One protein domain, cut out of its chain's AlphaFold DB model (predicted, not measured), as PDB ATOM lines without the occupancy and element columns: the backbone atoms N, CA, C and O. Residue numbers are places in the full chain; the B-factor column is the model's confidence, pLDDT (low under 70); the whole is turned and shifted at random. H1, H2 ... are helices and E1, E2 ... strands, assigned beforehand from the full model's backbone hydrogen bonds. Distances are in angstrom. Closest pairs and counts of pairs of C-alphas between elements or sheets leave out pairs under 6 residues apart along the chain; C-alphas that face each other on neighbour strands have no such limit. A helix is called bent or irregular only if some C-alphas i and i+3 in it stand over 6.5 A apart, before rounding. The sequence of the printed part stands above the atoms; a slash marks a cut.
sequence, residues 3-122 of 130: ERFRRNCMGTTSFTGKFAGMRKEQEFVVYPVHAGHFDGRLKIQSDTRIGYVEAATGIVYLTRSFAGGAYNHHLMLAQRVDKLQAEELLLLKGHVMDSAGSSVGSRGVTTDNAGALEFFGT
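AT A GLANCE: This is residues 3 to 122 of the 130 residues of an uncharacterized protein of Noviherbaspirillum galbum (UniProt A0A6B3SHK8). One antiparallel sheet of seven strands, strongly twisted and curled, makes an open trough, not closed into a barrel; helix H2 lies across one end of it on one face, and short H1 covers E5 on the opposite face. Short H3 lies beside H2 and only grazes the sheet. You are reading 120 residues with seven named strands and three named helices, in the order E1 E2 E3 E4 E5 E6 H1 E7 H2 H3, which is also the strands' order across the sheet. The class is mixed, helices and strands, with under half of the residues, 59, in named elements; the whole is compact, radius of gyration of the C-alphas 13.4 A, rounded, spanning 35 by 32 by 27 A.

HOW THE PARTS SIT: Start at edge strand E1, residues 3 to 7, whose N 6 is 2.9 A from O 14 of E2, residues 13 to 17. Next comes E3, residues 26 to 30, with N 28 and O 15 at 2.8 A. E3 pairs staggered, with E2 over 26 to 29 and with E4, residues 41 to 45, over 29 to 30; there N 29 and O 45 are 2.8 A apart. E5, residues 50 to 54, has N 53 and O 42 at 2.9 A, and E6, residues 59 to 62, has N 61 and O 52 at 2.8 A. E1 to E6 form a meander, each strand the antiparallel neighbour of the one before. H1, residues 72 to 77, is on the sheet at a height of 8.4 A, only just over E5 with three C-alphas, running across the strands at 67 degrees on the local plane; the closest C-alphas are those of Gly 51 and Leu 75, 5.8 A. Edge strand E7, residues 79 to 83, has N 60 and O 82 of the E6 pair at 2.9 A. H2, residues 86 to 98, is on the opposite face from H1, three layers with helices on both faces; its closest C-alphas to E2 are those of Thr 13 and Val 96, 5.9 A. H2, with residues 93 to 97 alone, touches H3, residues 116 to 121, a helical hairpin at a steep tilt of 41 degrees, opposite ways; the closest C-alphas are those of Lys 93 and Phe 120, 5.2 A. Every O i to N i+4 pair is within hydrogen-bond range in H2; H3 has 1 of 2, and H1 0 of 2 but 2 of 3 O i to N i+3 pairs.

IN THESE COORDINATES: Find C-alpha 3 at (318.788, 141.292, 303.828), where E1 begins. E5 measures 13.7 A. H1 is only just irregular, with C-alphas 73 and 76 6.7 A apart. H2 runs 18.3 A from C-alpha 86 at (314.113, 136.489, 291.362), and H3 ends at C-alpha 121, (304.124, 127.324, 296.295).

THE WHOLE: The C-alphas farthest apart, of Arg 23 and Ser 102, are 36.8 A apart. The printed part has no cut; the link from H2 to H3, residues 99 to 115, is long. No printed residue is under 70 in pLDDT.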
ATOM      1  N   GLU A   3     317.717 142.009 303.133       96.69
ATOM      2  CA  GLU A   3     318.788 141.292 303.828       96.69
ATOM      3  C   GLU A   3     318.470 141.126 305.323       96.69
ATOM      4  O   GLU A   3     317.417 141.551 305.797       96.69
ATOM      5  N   ARG A   4     319.403 140.538 306.087       96.38
ATOM      6  CA  ARG A   4     319.335 140.425 307.559       96.38
ATOM      7  C   ARG A   4     318.001 139.854 308.052       96.38
ATOM      8  O   ARG A   4     317.306 140.446 308.879       96.38
ATOM      9  N   PHE A   5     317.659 138.683 307.521       98.00
ATOM     10  CA  PHE A   5     316.471 137.940 307.913       98.00
ATOM     11  C   PHE A   5     316.600 137.409 309.340       98.00
ATOM     12  O   PHE A   5     317.659 136.928 309.745       98.00
ATOM     13  N   ARG A   6     315.512 137.474 310.104       97.38
ATOM     14  CA  ARG A   6     315.427 136.882 311.443       97.38
ATOM     15  C   ARG A   6     313.996 136.523 311.803       97.38
ATOM     16  O   ARG A   6     313.056 137.039 311.207       97.38
ATOM     17  N   ARG A   7     313.828 135.695 312.831       97.00
ATOM     18  CA  ARG A   7     312.512 135.402 313.407       97.00
ATOM     19  C   ARG A   7     312.114 136.501 314.396       97.00
ATOM     20  O   ARG A   7     312.941 136.935 315.200       97.00
ATOM     21  N   ASN A   8     310.877 136.984 314.319       96.06
ATOM     22  CA  ASN A   8     310.355 138.009 315.229       96.06
ATOM     23  C   ASN A   8     309.537 137.391 316.379       96.06
ATOM     24  O   ASN A   8     309.409 136.172 316.483       96.06
ATOM     25  N   CYS A   9     308.999 138.225 317.276       94.31
ATOM     26  CA  CYS A   9     308.251 137.739 318.441       94.31
ATOM     27  C   CYS A   9     306.945 137.009 318.080       94.31
ATOM     28  O   CYS A   9     306.545 136.125 318.830       94.31
ATOM     29  N   MET A  10     306.334 137.303 316.926       95.38
ATOM     30  CA  MET A  10     305.172 136.568 316.406       95.38
ATOM     31  C   MET A  10     305.561 135.207 315.811       95.38
ATOM     32  O   MET A  10     304.697 134.440 315.412       95.38
ATOM     33  N   GLY A  11     306.858 134.890 315.727       95.75
ATOM     34  CA  GLY A  11     307.341 133.637 315.153       95.75
ATOM     35  C   GLY A  11     307.404 133.645 313.625       95.75
ATOM     36  O   GLY A  11     307.792 132.627 313.051       95.75
ATOM     37  N   THR A  12     307.087 134.778 312.993       96.88
ATOM     38  CA  THR A  12     307.206 135.021 311.551       96.88
ATOM     39  C   THR A  12     308.574 135.628 311.207       96.88
ATOM     40  O   THR A  12     309.459 135.759 312.060       96.88
ATOM     41  N   THR A  13     308.765 136.008 309.946       97.88
ATOM     42  CA  THR A  13     310.001 136.602 309.426       97.88
ATOM     43  C   THR A  13     310.037 138.127 309.604       97.88
ATOM     44  O   THR A  13     309.060 138.826 309.356       97.88
ATOM     45  N   SER A  14     311.195 138.666 309.967       98.31
ATOM     46  CA  SER A  14     311.584 140.064 309.752       98.31
ATOM     47  C   SER A  14     312.771 140.119 308.797       98.31
ATOM     48  O   SER A  14     313.599 139.210 308.803       98.31
ATOM     49  N   PHE A  15     312.903 141.199 308.037       98.50
ATOM     50  CA  PHE A  15     314.072 141.477 307.200       98.50
ATOM     51  C   PHE A  15     314.353 142.980 307.152       98.50
ATOM     52  O   PHE A  15     313.471 143.802 307.378       98.50
ATOM     53  N   THR A  16     315.586 143.370 306.856       98.38
ATOM     54  CA  THR A  16     315.913 144.758 306.520       98.38
ATOM     55  C   THR A  16     315.719 144.985 305.027       98.38
ATOM     56  O   THR A  16     316.175 144.177 304.225       98.38
ATOM     57  N   GLY A  17     315.055 146.075 304.646       97.50
ATOM     58  CA  GLY A  17     314.812 146.434 303.251       97.50
ATOM     59  C   GLY A  17     315.047 147.917 302.969       97.50
ATOM     60  O   GLY A  17     314.806 148.781 303.820       97.50
ATOM     61  N   LYS A  18     315.485 148.225 301.745       97.56
ATOM     62  CA  LYS A  18     315.557 149.592 301.203       97.56
ATOM     63  C   LYS A  18     314.946 149.649 299.805       97.56
ATOM     64  O   LYS A  18     315.645 149.489 298.812       97.56
ATOM     65  N   PHE A  19     313.648 149.909 299.756       96.94
ATOM     66  CA  PHE A  19     312.886 150.075 298.519       96.94
ATOM     67  C   PHE A  19     313.035 151.488 297.939       96.94
ATOM     68  O   PHE A  19     313.438 152.431 298.636       96.94
ATOM     69  N   ALA A  20     312.682 151.652 296.666       95.50
ATOM     70  CA  ALA A  20     312.705 152.937 295.981       95.50
ATOM     71  C   ALA A  20     311.979 154.048 296.771       95.50
ATOM     72  O   ALA A  20     310.932 153.851 297.393       95.50
ATOM     73  N   GLY A  21     312.570 155.247 296.770       91.00
ATOM     74  CA  GLY A  21     312.050 156.406 297.507       91.00
ATOM     75  C   GLY A  21     312.302 156.385 299.023       91.00
ATOM     76  O   GLY A  21     311.876 157.304 299.729       91.00
ATOM     77  N   MET A  22     312.998 155.378 299.563       95.19
ATOM     78  CA  MET A  22     313.427 155.361 300.965       95.19
ATOM     79  C   MET A  22     314.790 156.037 301.150       95.19
ATOM     80  O   MET A  22     315.770 155.705 300.487       95.19
ATOM     81  N   ARG A  23     314.880 156.950 302.129       93.31
ATOM     82  CA  ARG A  23     316.145 157.620 302.488       93.31
ATOM     83  C   ARG A  23     317.159 156.668 303.136       93.31
ATOM     84  O   ARG A  23     318.357 156.824 302.930       93.31
ATOM     85  N   LYS A  24     316.685 155.711 303.935       94.62
ATOM     86  CA  LYS A  24     317.496 154.734 304.676       94.62
ATOM     87  C   LYS A  24     316.800 153.379 304.706       94.62
ATOM     88  O   LYS A  24     315.589 153.317 304.501       94.62
ATOM     89  N   GLU A  25     317.571 152.341 304.995       97.25
ATOM     90  CA  GLU A  25     317.058 151.008 305.312       97.25
ATOM     91  C   GLU A  25     316.082 151.053 306.490       97.25
ATOM     92  O   GLU A  25     316.220 151.867 307.411       97.25
ATOM     93  N   GLN A  26     315.078 150.185 306.438       97.25
ATOM     94  CA  GLN A  26     314.129 149.966 307.520       97.25
ATOM     95  C   GLN A  26     313.946 148.471 307.733       97.25
ATOM     96  O   GLN A  26     314.097 147.679 306.803       97.25
ATOM     97  N   GLU A  27     313.609 148.091 308.956       97.88
ATOM     98  CA  GLU A  27     313.163 146.736 309.222       97.88
ATOM     99  C   GLU A  27     311.697 146.579 308.828       97.88
ATOM    100  O   GLU A  27     310.866 147.407 309.192       97.88
ATOM    101  N   PHE A  28     311.402 145.502 308.108       98.38
ATOM    102  CA  PHE A  28     310.061 145.064 307.781       98.38
ATOM    103  C   PHE A  28     309.754 143.763 308.514       98.38
ATOM    104  O   PHE A  28     310.503 142.791 308.416       98.38
ATOM    105  N   VAL A  29     308.629 143.741 309.220       98.00
ATOM    106  CA  VAL A  29     308.012 142.530 309.753       98.00
ATOM    107  C   VAL A  29     307.046 141.962 308.718       98.00
ATOM    108  O   VAL A  29     306.305 142.702 308.064       98.00
ATOM    109  N   VAL A  30     307.047 140.644 308.578       97.81
ATOM    110  CA  VAL A  30     306.064 139.895 307.797       97.81
ATOM    111  C   VAL A  30     304.900 139.540 308.711       97.81
ATOM    112  O   VAL A  30     305.098 138.987 309.796       97.81
ATOM    113  N   TYR A  31     303.681 139.854 308.287       96.38
ATOM    114  CA  TYR A  31     302.496 139.446 309.032       96.38
ATOM    115  C   TYR A  31     302.208 137.955 308.854       96.38
ATOM    116  O   TYR A  31     302.461 137.414 307.779       96.38
ATOM    117  N   PRO A  32     301.659 137.303 309.891       95.69
ATOM    118  CA  PRO A  32     301.267 135.905 309.807       95.69
ATOM    119  C   PRO A  32     300.169 135.678 308.770       95.69
ATOM    120  O   PRO A  32     299.317 136.547 308.551       95.69
ATOM    121  N   VAL A  33     300.183 134.488 308.176       94.50
ATOM    122  CA  VAL A  33     299.179 134.033 307.213       94.50
ATOM    123  C   VAL A  33     298.543 132.744 307.729       94.50
ATOM    124  O   VAL A  33     299.233 131.746 307.938       94.50
ATOM    125  N   HIS A  34     297.225 132.762 307.915       91.56
ATOM    126  CA  HIS A  34     296.448 131.569 308.253       91.56
ATOM    127  C   HIS A  34     296.320 130.642 307.039       91.56
ATOM    128  O   HIS A  34     296.236 131.113 305.904       91.56
ATOM    129  N   ALA A  35     296.287 129.329 307.276       89.94
ATOM    130  CA  ALA A  35     296.097 128.356 306.200       89.94
ATOM    131  C   ALA A  35     294.754 128.580 305.479       89.94
ATOM    132  O   ALA A  35     293.726 128.788 306.124       89.94
ATOM    133  N   GLY A  36     294.768 128.553 304.145       88.56
ATOM    134  CA  GLY A  36     293.606 128.805 303.287       88.56
ATOM    135  C   GLY A  36     293.198 130.277 303.167       88.56
ATOM    136  O   GLY A  36     292.182 130.575 302.546       88.56
ATOM    137  N   HIS A  37     293.960 131.201 303.765       87.62
ATOM    138  CA  HIS A  37     293.696 132.645 303.734       87.62
ATOM    139  C   HIS A  37     294.777 133.427 302.974       87.62
ATOM    140  O   HIS A  37     294.812 134.657 303.039       87.62
ATOM    141  N   PHE A  38     295.678 132.739 302.271       90.94
ATOM    142  CA  PHE A  38     296.683 133.393 301.451       90.94
ATOM    143  C   PHE A  38     296.069 133.881 300.130       90.94
ATOM    144  O   PHE A  38     295.520 133.106 299.356       90.94
ATOM    145  N   ASP A  39     296.182 135.180 299.850       91.12
ATOM    146  CA  ASP A  39     295.561 135.847 298.694       91.12
ATOM    147  C   ASP A  39     296.560 136.146 297.555       91.12
ATOM    148  O   ASP A  39     296.307 136.977 296.681       91.12
ATOM    149  N   GLY A  40     297.732 135.507 297.574       93.50
ATOM    150  CA  GLY A  40     298.819 135.793 296.635       93.50
ATOM    151  C   GLY A  40     299.717 136.960 297.054       93.50
ATOM    152  O   GLY A  40     300.699 137.254 296.360       93.50
ATOM    153  N   ARG A  41     299.432 137.627 298.182       95.69
ATOM    154  CA  ARG A  41     300.187 138.787 298.667       95.69
ATOM    155  C   ARG A  41     300.644 138.598 300.107       95.69
ATOM    156  O   ARG A  41     299.889 138.263 301.010       95.69
ATOM    157  N   LEU A  42     301.917 138.888 300.346       96.62
ATOM    158  CA  LEU A  42     302.500 138.870 301.680       96.62
ATOM    159  C   LEU A  42     302.471 140.272 302.277       96.62
ATOM    160  O   LEU A  42     303.142 141.170 301.766       96.62
ATOM    161  N   LYS A  43     301.726 140.471 303.364       97.94
ATOM    162  CA  LYS A  43     301.683 141.768 304.047       97.94
ATOM    163  C   LYS A  43     302.977 142.021 304.823       97.94
ATOM    164  O   LYS A  43     303.375 141.213 305.664       97.94
ATOM    165  N   ILE A  44     303.590 143.175 304.576       98.31
ATOM    166  CA  ILE A  44     304.825 143.623 305.224       98.31
ATOM    167  C   ILE A  44     304.650 145.008 305.847       98.31
ATOM    168  O   ILE A  44     303.913 145.852 305.331       98.31
ATOM    169  N   GLN A  45     305.344 145.261 306.954       98.06
ATOM    170  CA  GLN A  45     305.282 146.541 307.656       98.06
ATOM    171  C   GLN A  45     306.620 146.921 308.274       98.06
ATOM    172  O   GLN A  45     307.232 146.113 308.957       98.06
ATOM    173  N   SER A  46     307.025 148.172 308.105       97.25
ATOM    174  CA  SER A  46     308.032 148.825 308.936       97.25
ATOM    175  C   SER A  46     307.378 149.797 309.919       97.25
ATOM    176  O   SER A  46     306.161 149.988 309.904       97.25
ATOM    177  N   ASP A  47     308.178 150.484 310.734       95.06
ATOM    178  CA  ASP A  47     307.670 151.510 311.652       95.06
ATOM    179  C   ASP A  47     306.781 152.538 310.943       95.06
ATOM    180  O   ASP A  47     305.716 152.888 311.442       95.06
ATOM    181  N   THR A  48     307.191 153.015 309.762       96.94
ATOM    182  CA  THR A  48     306.526 154.140 309.085       96.94
ATOM    183  C   THR A  48     305.842 153.783 307.773       96.94
ATOM    184  O   THR A  48     305.250 154.672 307.154       96.94
ATOM    185  N   ARG A  49     305.904 152.525 307.321       97.81
ATOM    186  CA  ARG A  49     305.320 152.077 306.047       97.81
ATOM    187  C   ARG A  49     304.655 150.719 306.194       97.81
ATOM    188  O   ARG A  49     305.113 149.879 306.952       97.81
ATOM    189  N   ILE A  50     303.610 150.490 305.416       98.44
ATOM    190  CA  ILE A  50     302.909 149.207 305.353       98.44
ATOM    191  C   ILE A  50     302.565 148.896 303.896       98.44
ATOM    192  O   ILE A  50     302.442 149.811 303.079       98.44
ATOM    193  N   GLY A  51     302.438 147.624 303.544       98.19
ATOM    194  CA  GLY A  51     302.013 147.216 302.213       98.19
ATOM    195  C   GLY A  51     302.188 145.726 301.976       98.19
ATOM    196  O   GLY A  51     302.026 144.934 302.904       98.19
ATOM    197  N   TYR A  52     302.496 145.348 300.737       97.94
ATOM    198  CA  TYR A  52     302.486 143.958 300.292       97.94
ATOM    199  C   TYR A  52     303.628 143.626 299.333       97.94
ATOM    200  O   TYR A  52     304.083 144.483 298.573       97.94
ATOM    201  N   VAL A  53     304.018 142.355 299.311       97.88
ATOM    202  CA  VAL A  53     304.835 141.747 298.252       97.88
ATOM    203  C   VAL A  53     303.990 140.705 297.525       97.88
ATOM    204  O   VAL A  53     303.467 139.788 298.154       97.88
ATOM    205  N   GLU A  54     303.847 140.827 296.209       97.12
ATOM    206  CA  GLU A  54     303.188 139.805 295.386       97.12
ATOM    207  C   GLU A  54     304.064 138.551 295.268       97.12
ATOM    208  O   GLU A  54     305.221 138.626 294.851       97.12
ATOM    209  N   ALA A  55     303.509 137.382 295.584       94.81
ATOM    210  CA  ALA A  55     304.272 136.133 295.624       94.81
ATOM    211  C   ALA A  55     304.699 135.621 294.247       94.81
ATOM    212  O   ALA A  55     305.761 135.012 294.117       94.81
ATOM    213  N   ALA A  56     303.890 135.867 293.216       94.25
ATOM    214  CA  ALA A  56     304.181 135.428 291.854       94.25
ATOM    215  C   ALA A  56     305.270 136.283 291.190       94.25
ATOM    216  O   ALA A  56     306.139 135.766 290.491       94.25
ATOM    217  N   THR A  57     305.220 137.599 291.400       95.44
ATOM    218  CA  THR A  57     305.981 138.576 290.607       95.44
ATOM    219  C   THR A  57     307.099 139.255 291.391       95.44
ATOM    220  O   THR A  57     307.996 139.833 290.778       95.44
ATOM    221  N   GLY A  58     307.038 139.244 292.725       96.62
ATOM    222  CA  GLY A  58     307.923 140.020 293.592       96.62
ATOM    223  C   GLY A  58     307.647 141.524 293.570       96.62
ATOM    224  O   GLY A  58     308.469 142.289 294.074       96.62
ATOM    225  N   ILE A  59     306.533 141.978 292.978       98.00
ATOM    226  CA  ILE A  59     306.173 143.402 292.979       98.00
ATOM    227  C   ILE A  59     305.897 143.849 294.414       98.00
ATOM    228  O   ILE A  59     305.143 143.210 295.150       98.00
ATOM    229  N   VAL A  60     306.501 144.973 294.788       98.31
ATOM    230  CA  VAL A  60     306.393 145.565 296.116       98.31
ATOM    231  C   VAL A  60     305.470 146.775 296.058       98.31
ATOM    232  O   VAL A  60     305.717 147.734 295.319       98.31
ATOM    233  N   TYR A  61     304.432 146.744 296.886       98.44
ATOM    234  CA  TYR A  61     303.525 147.859 297.124       98.44
ATOM    235  C   TYR A  61     303.761 148.384 298.529       98.44
ATOM    236  O   TYR A  61     303.701 147.613 299.481       98.44
ATOM    237  N   LEU A  62     303.994 149.683 298.680       98.25
ATOM    238  CA  LEU A  62     304.152 150.316 299.986       98.25
ATOM    239  C   LEU A  62     303.419 151.646 300.024       98.25
ATOM    240  O   LEU A  62     303.306 152.362 299.029       98.25
ATOM    241  N   THR A  63     302.953 152.010 301.209       97.94
ATOM    242  CA  THR A  63     302.486 153.366 301.471       97.94
ATOM    243  C   THR A  63     303.648 154.358 301.485       97.94
ATOM    244  O   THR A  63     304.819 153.999 301.678       97.94
ATOM    245  N   ARG A  64     303.322 155.654 301.403       95.56
ATOM    246  CA  ARG A  64     304.239 156.709 301.858       95.56
ATOM    247  C   ARG A  64     304.622 156.510 303.332       95.56
ATOM    248  O   ARG A  64     303.967 155.768 304.062       95.56
ATOM    249  N   SER A  65     305.676 157.197 303.764       96.44
ATOM    250  CA  SER A  65     306.062 157.222 305.177       96.44
ATOM    251  C   SER A  65     305.068 158.061 305.985       96.44
ATOM    252  O   SER A  65     304.797 159.198 305.602       96.44
ATOM    253  N   PHE A  66     304.585 157.544 307.113       95.56
ATOM    254  CA  PHE A  66     303.726 158.279 308.047       95.56
ATOM    255  C   PHE A  66     304.480 158.661 309.322       95.56
ATOM    256  O   PHE A  66     305.150 157.830 309.937       95.56
ATOM    257  N   ALA A  67     304.366 159.929 309.724       91.50
ATOM    258  CA  ALA A  67     304.814 160.374 311.038       91.50
ATOM    259  C   ALA A  67     303.846 159.822 312.099       91.50
ATOM    260  O   ALA A  67     302.641 160.015 311.975       91.50
ATOM    261  N   GLY A  68     304.362 159.103 313.099       90.81
ATOM    262  CA  GLY A  68     303.539 158.399 314.098       90.81
ATOM    263  C   GLY A  68     303.176 156.952 313.736       90.81
ATOM    264  O   GLY A  68     302.475 156.290 314.497       90.81
ATOM    265  N   GLY A  69     303.689 156.454 312.609       93.81
ATOM    266  CA  GLY A  69     303.670 155.041 312.250       93.81
ATOM    267  C   GLY A  69     302.624 154.641 311.209       93.81
ATOM    268  O   GLY A  69     301.708 155.399 310.884       93.81
ATOM    269  N   ALA A  70     302.794 153.448 310.637       95.81
ATOM    270  CA  ALA A  70     301.864 152.874 309.667       95.81
ATOM    271  C   ALA A  70     300.933 151.827 310.301       95.81
ATOM    272  O   ALA A  70     301.334 151.068 311.176       95.81
ATOM    273  N   TYR A  71     299.681 151.774 309.835       94.81
ATOM    274  CA  TYR A  71     298.628 150.921 310.394       94.81
ATOM    275  C   TYR A  71     297.779 150.321 309.269       94.81
ATOM    276  O   TYR A  71     297.793 150.824 308.147       94.81
ATOM    277  N   ASN A  72     296.982 149.287 309.569       94.12
ATOM    278  CA  ASN A  72     296.190 148.569 308.557       94.12
ATOM    279  C   ASN A  72     295.275 149.479 307.714       94.12
ATOM    280  O   ASN A  72     295.134 149.246 306.520       94.12
ATOM    281  N   HIS A  73     294.692 150.543 308.277       94.12
ATOM    282  CA  HIS A  73     293.841 151.453 307.498       94.12
ATOM    283  C   HIS A  73     294.618 152.238 306.423       94.12
ATOM    284  O   HIS A  73     294.020 152.718 305.468       94.12
ATOM    285  N   HIS A  74     295.949 152.332 306.519       97.12
ATOM    286  CA  HIS A  74     296.776 152.938 305.478       97.12
ATOM    287  C   HIS A  74     297.006 152.020 304.271       97.12
ATOM    288  O   HIS A  74     297.449 152.513 303.239       97.12
ATOM    289  N   LEU A  75     296.699 150.718 304.353       95.50
ATOM    290  CA  LEU A  75     296.939 149.760 303.260       95.50
ATOM    291  C   LEU A  75     296.253 150.161 301.951       95.50
ATOM    292  O   LEU A  75     296.801 149.911 300.882       95.50
ATOM    293  N   MET A  76     295.108 150.842 302.029       95.88
ATOM    294  CA  MET A  76     294.400 151.370 300.855       95.88
ATOM    295  C   MET A  76     295.208 152.414 300.063       95.88
ATOM    296  O   MET A  76     294.882 152.705 298.918       95.88
ATOM    297  N   LEU A  77     296.254 152.988 300.665       97.12
ATOM    298  CA  LEU A  77     297.140 153.987 300.061       97.12
ATOM    299  C   LEU A  77     298.444 153.372 299.527       97.12
ATOM    300  O   LEU A  77     299.342 154.114 299.124       97.12
ATOM    301  N   ALA A  78     298.603 152.045 299.584       97.56
ATOM    302  CA  ALA A  78     299.802 151.379 299.094       97.56
ATOM    303  C   ALA A  78     299.882 151.481 297.566       97.56
ATOM    304  O   ALA A  78     298.932 151.171 296.850       97.56
ATOM    305  N   GLN A  79     301.038 151.906 297.066       97.69
ATOM    306  CA  GLN A  79     301.310 152.038 295.638       97.69
ATOM    307  C   GLN A  79     302.501 151.169 295.268       97.69
ATOM    308  O   GLN A  79     303.343 150.878 296.118       97.69
ATOM    309  N   ARG A  80     302.587 150.758 294.001       97.81
ATOM    310  CA  ARG A  80     303.755 150.040 293.489       97.81
ATOM    311  C   ARG A  80     304.989 150.928 293.633       97.81
ATOM    312  O   ARG A  80     305.029 152.012 293.058       97.81
ATOM    313  N   VAL A  81     305.985 150.453 294.371       97.44
ATOM    314  CA  VAL A  81     307.237 151.187 294.605       97.44
ATOM    315  C   VAL A  81     308.440 150.490 293.998       97.44
ATOM    316  O   VAL A  81     309.363 151.166 293.565       97.44
ATOM    317  N   ASP A  82     308.443 149.158 293.960       97.50
ATOM    318  CA  ASP A  82     309.636 148.407 293.580       97.50
ATOM    319  C   ASP A  82     309.308 146.985 293.109       97.50
ATOM    320  O   ASP A  82     308.139 146.584 293.049       97.50
ATOM    321  N   LYS A  83     310.343 146.219 292.764       97.50
ATOM    322  CA  LYS A  83     310.248 144.795 292.442       97.50
ATOM    323  C   LYS A  83     311.479 144.052 292.960       97.50
ATOM    324  O   LYS A  83     312.602 144.379 292.581       97.50
ATOM    325  N   LEU A  84     311.246 143.020 293.770       97.31
ATOM    326  CA  LEU A  84     312.287 142.077 294.171       97.31
ATOM    327  C   LEU A  84     312.802 141.314 292.948       97.31
ATOM    328  O   LEU A  84     312.010 140.860 292.114       97.31
ATOM    329  N   GLN A  85     314.118 141.147 292.854       96.12
ATOM    330  CA  GLN A  85     314.707 140.242 291.868       96.12
ATOM    331  C   GLN A  85     314.343 138.787 292.188       96.12
ATOM    332  O   GLN A  85     313.902 138.473 293.297       96.12
ATOM    333  N   ALA A  86     314.512 137.888 291.218       94.69
ATOM    334  CA  ALA A  86     314.113 136.489 291.362       94.69
ATOM    335  C   ALA A  86     314.805 135.812 292.559       94.69
ATOM    336  O   ALA A  86     314.161 135.105 293.333       94.69
ATOM    337  N   GLU A  87     316.091 136.092 292.753       95.75
ATOM    338  CA  GLU A  87     316.907 135.570 293.847       95.75
ATOM    339  C   GLU A  87     316.438 136.114 295.202       95.75
ATOM    340  O   GLU A  87     316.349 135.372 296.179       95.75
ATOM    341  N   GLU A  88     316.081 137.398 295.262       96.75
ATOM    342  CA  GLU A  88     315.577 138.045 296.478       96.75
ATOM    343  C   GLU A  88     314.193 137.518 296.859       96.75
ATOM    344  O   GLU A  88     313.925 137.245 298.029       96.75
ATOM    345  N   LEU A  89     313.316 137.343 295.870       96.69
ATOM    346  CA  LEU A  89     311.996 136.764 296.072       96.69
ATOM    347  C   LEU A  89     312.102 135.315 296.550       96.69
ATOM    348  O   LEU A  89     311.387 134.930 297.474       96.69
ATOM    349  N   LEU A  90     313.004 134.525 295.964       95.81
ATOM    350  CA  LEU A  90     313.256 133.152 296.398       95.81
ATOM    351  C   LEU A  90     313.787 133.109 297.836       95.81
ATOM    352  O   LEU A  90     313.322 132.297 298.635       95.81
ATOM    353  N   LEU A  91     314.703 134.012 298.190       96.50
ATOM    354  CA  LEU A  91     315.233 134.125 299.547       96.50
ATOM    355  C   LEU A  91     314.134 134.490 300.557       96.50
ATOM    356  O   LEU A  91     314.014 133.843 301.600       96.50
ATOM    357  N   LEU A  92     313.287 135.473 300.234       97.56
ATOM    358  CA  LEU A  92     312.130 135.838 301.058       97.56
ATOM    359  C   LEU A  92     311.174 134.650 301.223       97.56
ATOM    360  O   LEU A  92     310.758 134.359 302.343       97.56
ATOM    361  N   LYS A  93     310.866 133.935 300.136       96.12
ATOM    362  CA  LYS A  93     310.030 132.725 300.159       96.12
ATOM    363  C   LYS A  93     310.601 131.655 301.080       96.12
ATOM    364  O   LYS A  93     309.855 131.120 301.894       96.12
ATOM    365  N   GLY A  94     311.903 131.383 301.001       96.38
ATOM    366  CA  GLY A  94     312.570 130.412 301.870       96.38
ATOM    367  C   GLY A  94     312.436 130.761 303.352       96.38
ATOM    368  O   GLY A  94     312.039 129.917 304.151       96.38
ATOM    369  N   HIS A  95     312.681 132.021 303.722       97.38
ATOM    370  CA  HIS A  95     312.560 132.458 305.116       97.38
ATOM    371  C   HIS A  95     311.119 132.491 305.633       97.38
ATOM    372  O   HIS A  95     310.891 132.218 306.811       97.38
ATOM    373  N   VAL A  96     310.149 132.834 304.784       96.88
ATOM    374  CA  VAL A  96     308.725 132.804 305.146       96.88
ATOM    375  C   VAL A  96     308.263 131.361 305.341       96.88
ATOM    376  O   VAL A  96     307.631 131.067 306.353       96.88
ATOM    377  N   MET A  97     308.662 130.451 304.450       95.94
ATOM    378  CA  MET A  97     308.381 129.018 304.556       95.94
ATOM    379  C   MET A  97     308.973 128.405 305.834       95.94
ATOM    380  O   MET A  97     308.265 127.711 306.555       95.94
ATOM    381  N   ASP A  98     310.230 128.713 306.165       96.56
ATOM    382  CA  ASP A  98     310.882 128.268 307.411       96.56
ATOM    383  C   ASP A  98     310.160 128.773 308.680       96.56
ATOM    384  O   ASP A  98     310.216 128.173 309.760       96.56
ATOM    385  N   SER A  99     309.427 129.883 308.553       96.25
ATOM    386  CA  SER A  99     308.641 130.451 309.645       96.25
ATOM    387  C   SER A  99     307.245 129.832 309.820       96.25
ATOM    388  O   SER A  99     306.547 130.185 310.776       96.25
ATOM    389  N   ALA A 100     306.823 128.932 308.926       95.94
ATOM    390  CA  ALA A 100     305.479 128.363 308.920       95.94
ATOM    391  C   ALA A 100     305.198 127.462 310.138       95.94
ATOM    392  O   ALA A 100     306.073 126.748 310.628       95.94
ATOM    393  N   GLY A 101     303.952 127.481 310.612       95.50
ATOM    394  CA  GLY A 101     303.471 126.607 311.685       95.50
ATOM    395  C   GLY A 101     302.150 127.085 312.286       95.50
ATOM    396  O   GLY A 101     301.866 128.279 312.282       95.50
ATOM    397  N   SER A 102     301.351 126.158 312.820       93.94
ATOM    398  CA  SER A 102     300.020 126.444 313.388       93.94
ATOM    399  C   SER A 102     300.049 127.097 314.775       93.94
ATOM    400  O   SER A 102     299.040 127.620 315.242       93.94
ATOM    401  N   SER A 103     301.200 127.060 315.447       95.06
ATOM    402  CA  SER A 103     301.433 127.688 316.747       95.06
ATOM    403  C   SER A 103     302.900 128.104 316.833       95.06
ATOM    404  O   SER A 103     303.762 127.352 317.289       95.06
ATOM    405  N   VAL A 104     303.201 129.286 316.298       95.12
ATOM    406  CA  VAL A 104     304.532 129.902 316.321       95.12
ATOM    407  C   VAL A 104     304.516 131.157 317.185       95.12
ATOM    408  O   VAL A 104     303.467 131.734 317.454       95.12
ATOM    409  N   GLY A 105     305.690 131.587 317.635       94.31
ATOM    410  CA  GLY A 105     305.826 132.795 318.437       94.31
ATOM    411  C   GLY A 105     306.715 132.594 319.648       94.31
ATOM    412  O   GLY A 105     307.206 131.505 319.935       94.31
ATOM    413  N   SER A 106     306.997 133.694 320.327       94.06
ATOM    414  CA  SER A 106     307.795 133.711 321.546       94.06
ATOM    415  C   SER A 106     307.364 134.872 322.437       94.06
ATOM    416  O   SER A 106     306.585 135.733 322.033       94.06
ATOM    417  N   ARG A 107     307.886 134.915 323.670       91.38
ATOM    418  CA  ARG A 107     307.637 136.015 324.623       91.38
ATOM    419  C   ARG A 107     306.143 136.230 324.923       91.38
ATOM    420  O   ARG A 107     305.688 137.362 325.030       91.38
ATOM    421  N   GLY A 108     305.393 135.134 325.046       90.19
ATOM    422  CA  GLY A 108     303.959 135.158 325.359       90.19
ATOM    423  C   GLY A 108     303.043 135.443 324.166       90.19
ATOM    424  O   GLY A 108     301.831 135.489 324.343       90.19
ATOM    425  N   VAL A 109     303.591 135.600 322.957       92.50
ATOM    426  CA  VAL A 109     302.817 135.710 321.716       92.50
ATOM    427  C   VAL A 109     302.737 134.334 321.062       92.50
ATOM    428  O   VAL A 109     303.755 133.661 320.916       92.50
ATOM    429  N   THR A 110     301.531 133.921 320.680       93.69
ATOM    430  CA  THR A 110     301.281 132.721 319.870       93.69
ATOM    431  C   THR A 110     300.465 133.124 318.654       93.69
ATOM    432  O   THR A 110     299.559 133.953 318.747       93.69
ATOM    433  N   THR A 111     300.822 132.599 317.495       94.44
ATOM    434  CA  THR A 111     300.276 133.007 316.208       94.44
ATOM    435  C   THR A 111     300.217 131.801 315.285       94.44
ATOM    436  O   THR A 111     301.135 130.983 315.265       94.44
ATOM    437  N   ASP A 112     299.140 131.698 314.516       94.75
ATOM    438  CA  ASP A 112     299.057 130.747 313.416       94.75
ATOM    439  C   ASP A 112     299.626 131.394 312.149       94.75
ATOM    440  O   ASP A 112     299.179 132.457 311.717       94.75
ATOM    441  N   ASN A 113     300.653 130.759 311.595       96.19
ATOM    442  CA  ASN A 113     301.344 131.148 310.374       96.19
ATOM    443  C   ASN A 113     301.426 129.964 309.391       96.19
ATOM    444  O   ASN A 113     302.361 129.866 308.597       96.19
ATOM    445  N   ALA A 114     300.510 128.996 309.477       94.88
ATOM    446  CA  ALA A 114     300.547 127.794 308.645       94.88
ATOM    447  C   ALA A 114     300.393 128.100 307.140       94.88
ATOM    448  O   ALA A 114     300.990 127.412 306.313       94.88
ATOM    449  N   GLY A 115     299.683 129.175 306.782       93.06
ATOM    450  CA  GLY A 115     299.507 129.627 305.397       93.06
ATOM    451  C   GLY A 115     300.775 130.202 304.758       93.06
ATOM    452  O   GLY A 115     300.815 130.416 303.550       93.06
ATOM    453  N   ALA A 116     301.860 130.399 305.519       93.31
ATOM    454  CA  ALA A 116     303.152 130.805 304.964       93.31
ATOM    455  C   ALA A 116     303.733 129.787 303.957       93.31
ATOM    456  O   ALA A 116     304.535 130.165 303.102       93.31
ATOM    457  N   LEU A 117     303.309 128.518 304.006       93.00
ATOM    458  CA  LEU A 117     303.671 127.508 303.002       93.00
ATOM    459  C   LEU A 117     303.109 127.841 301.608       93.00
ATOM    460  O   LEU A 117     303.763 127.587 300.595       93.00
ATOM    461  N   GLU A 118     301.928 128.459 301.547       92.69
ATOM    462  CA  GLU A 118     301.240 128.813 300.296       92.69
ATOM    463  C   GLU A 118     301.995 129.920 299.536       92.69
ATOM    464  O   GLU A 118     302.036 129.940 298.301       92.69
ATOM    465  N   PHE A 119     302.704 130.785 300.272       89.81
ATOM    466  CA  PHE A 119     303.575 131.812 299.698       89.81
ATOM    467  C   PHE A 119     304.721 131.215 298.867       89.81
ATOM    468  O   PHE A 119     305.062 131.745 297.805       89.81
ATOM    469  N   PHE A 120     305.309 130.099 299.318       88.19
ATOM    470  CA  PHE A 120     306.388 129.428 298.590       88.19
ATOM    471  C   PHE A 120     305.873 128.759 297.311       88.19
ATOM    472  O   PHE A 120     306.487 128.903 296.253       88.19
ATOM    473  N   GLY A 121     304.724 128.081 297.399       82.00
ATOM    474  CA  GLY A 121     304.124 127.324 296.295       82.00
ATOM    475  C   GLY A 121     303.583 128.175 295.142       82.00
ATOM    476  O   GLY A 121     303.324 127.649 294.062       82.00
ATOM    477  N   THR A 122     303.442 129.489 295.329       82.06
ATOM    478  CA  THR A 122     302.949 130.386 294.277       82.06
ATOM    479  C   THR A 122     304.029 130.610 293.217       82.06
ATOM    480  O   THR A 122     305.020 131.307 293.460       82.06
TER     481      THR A 122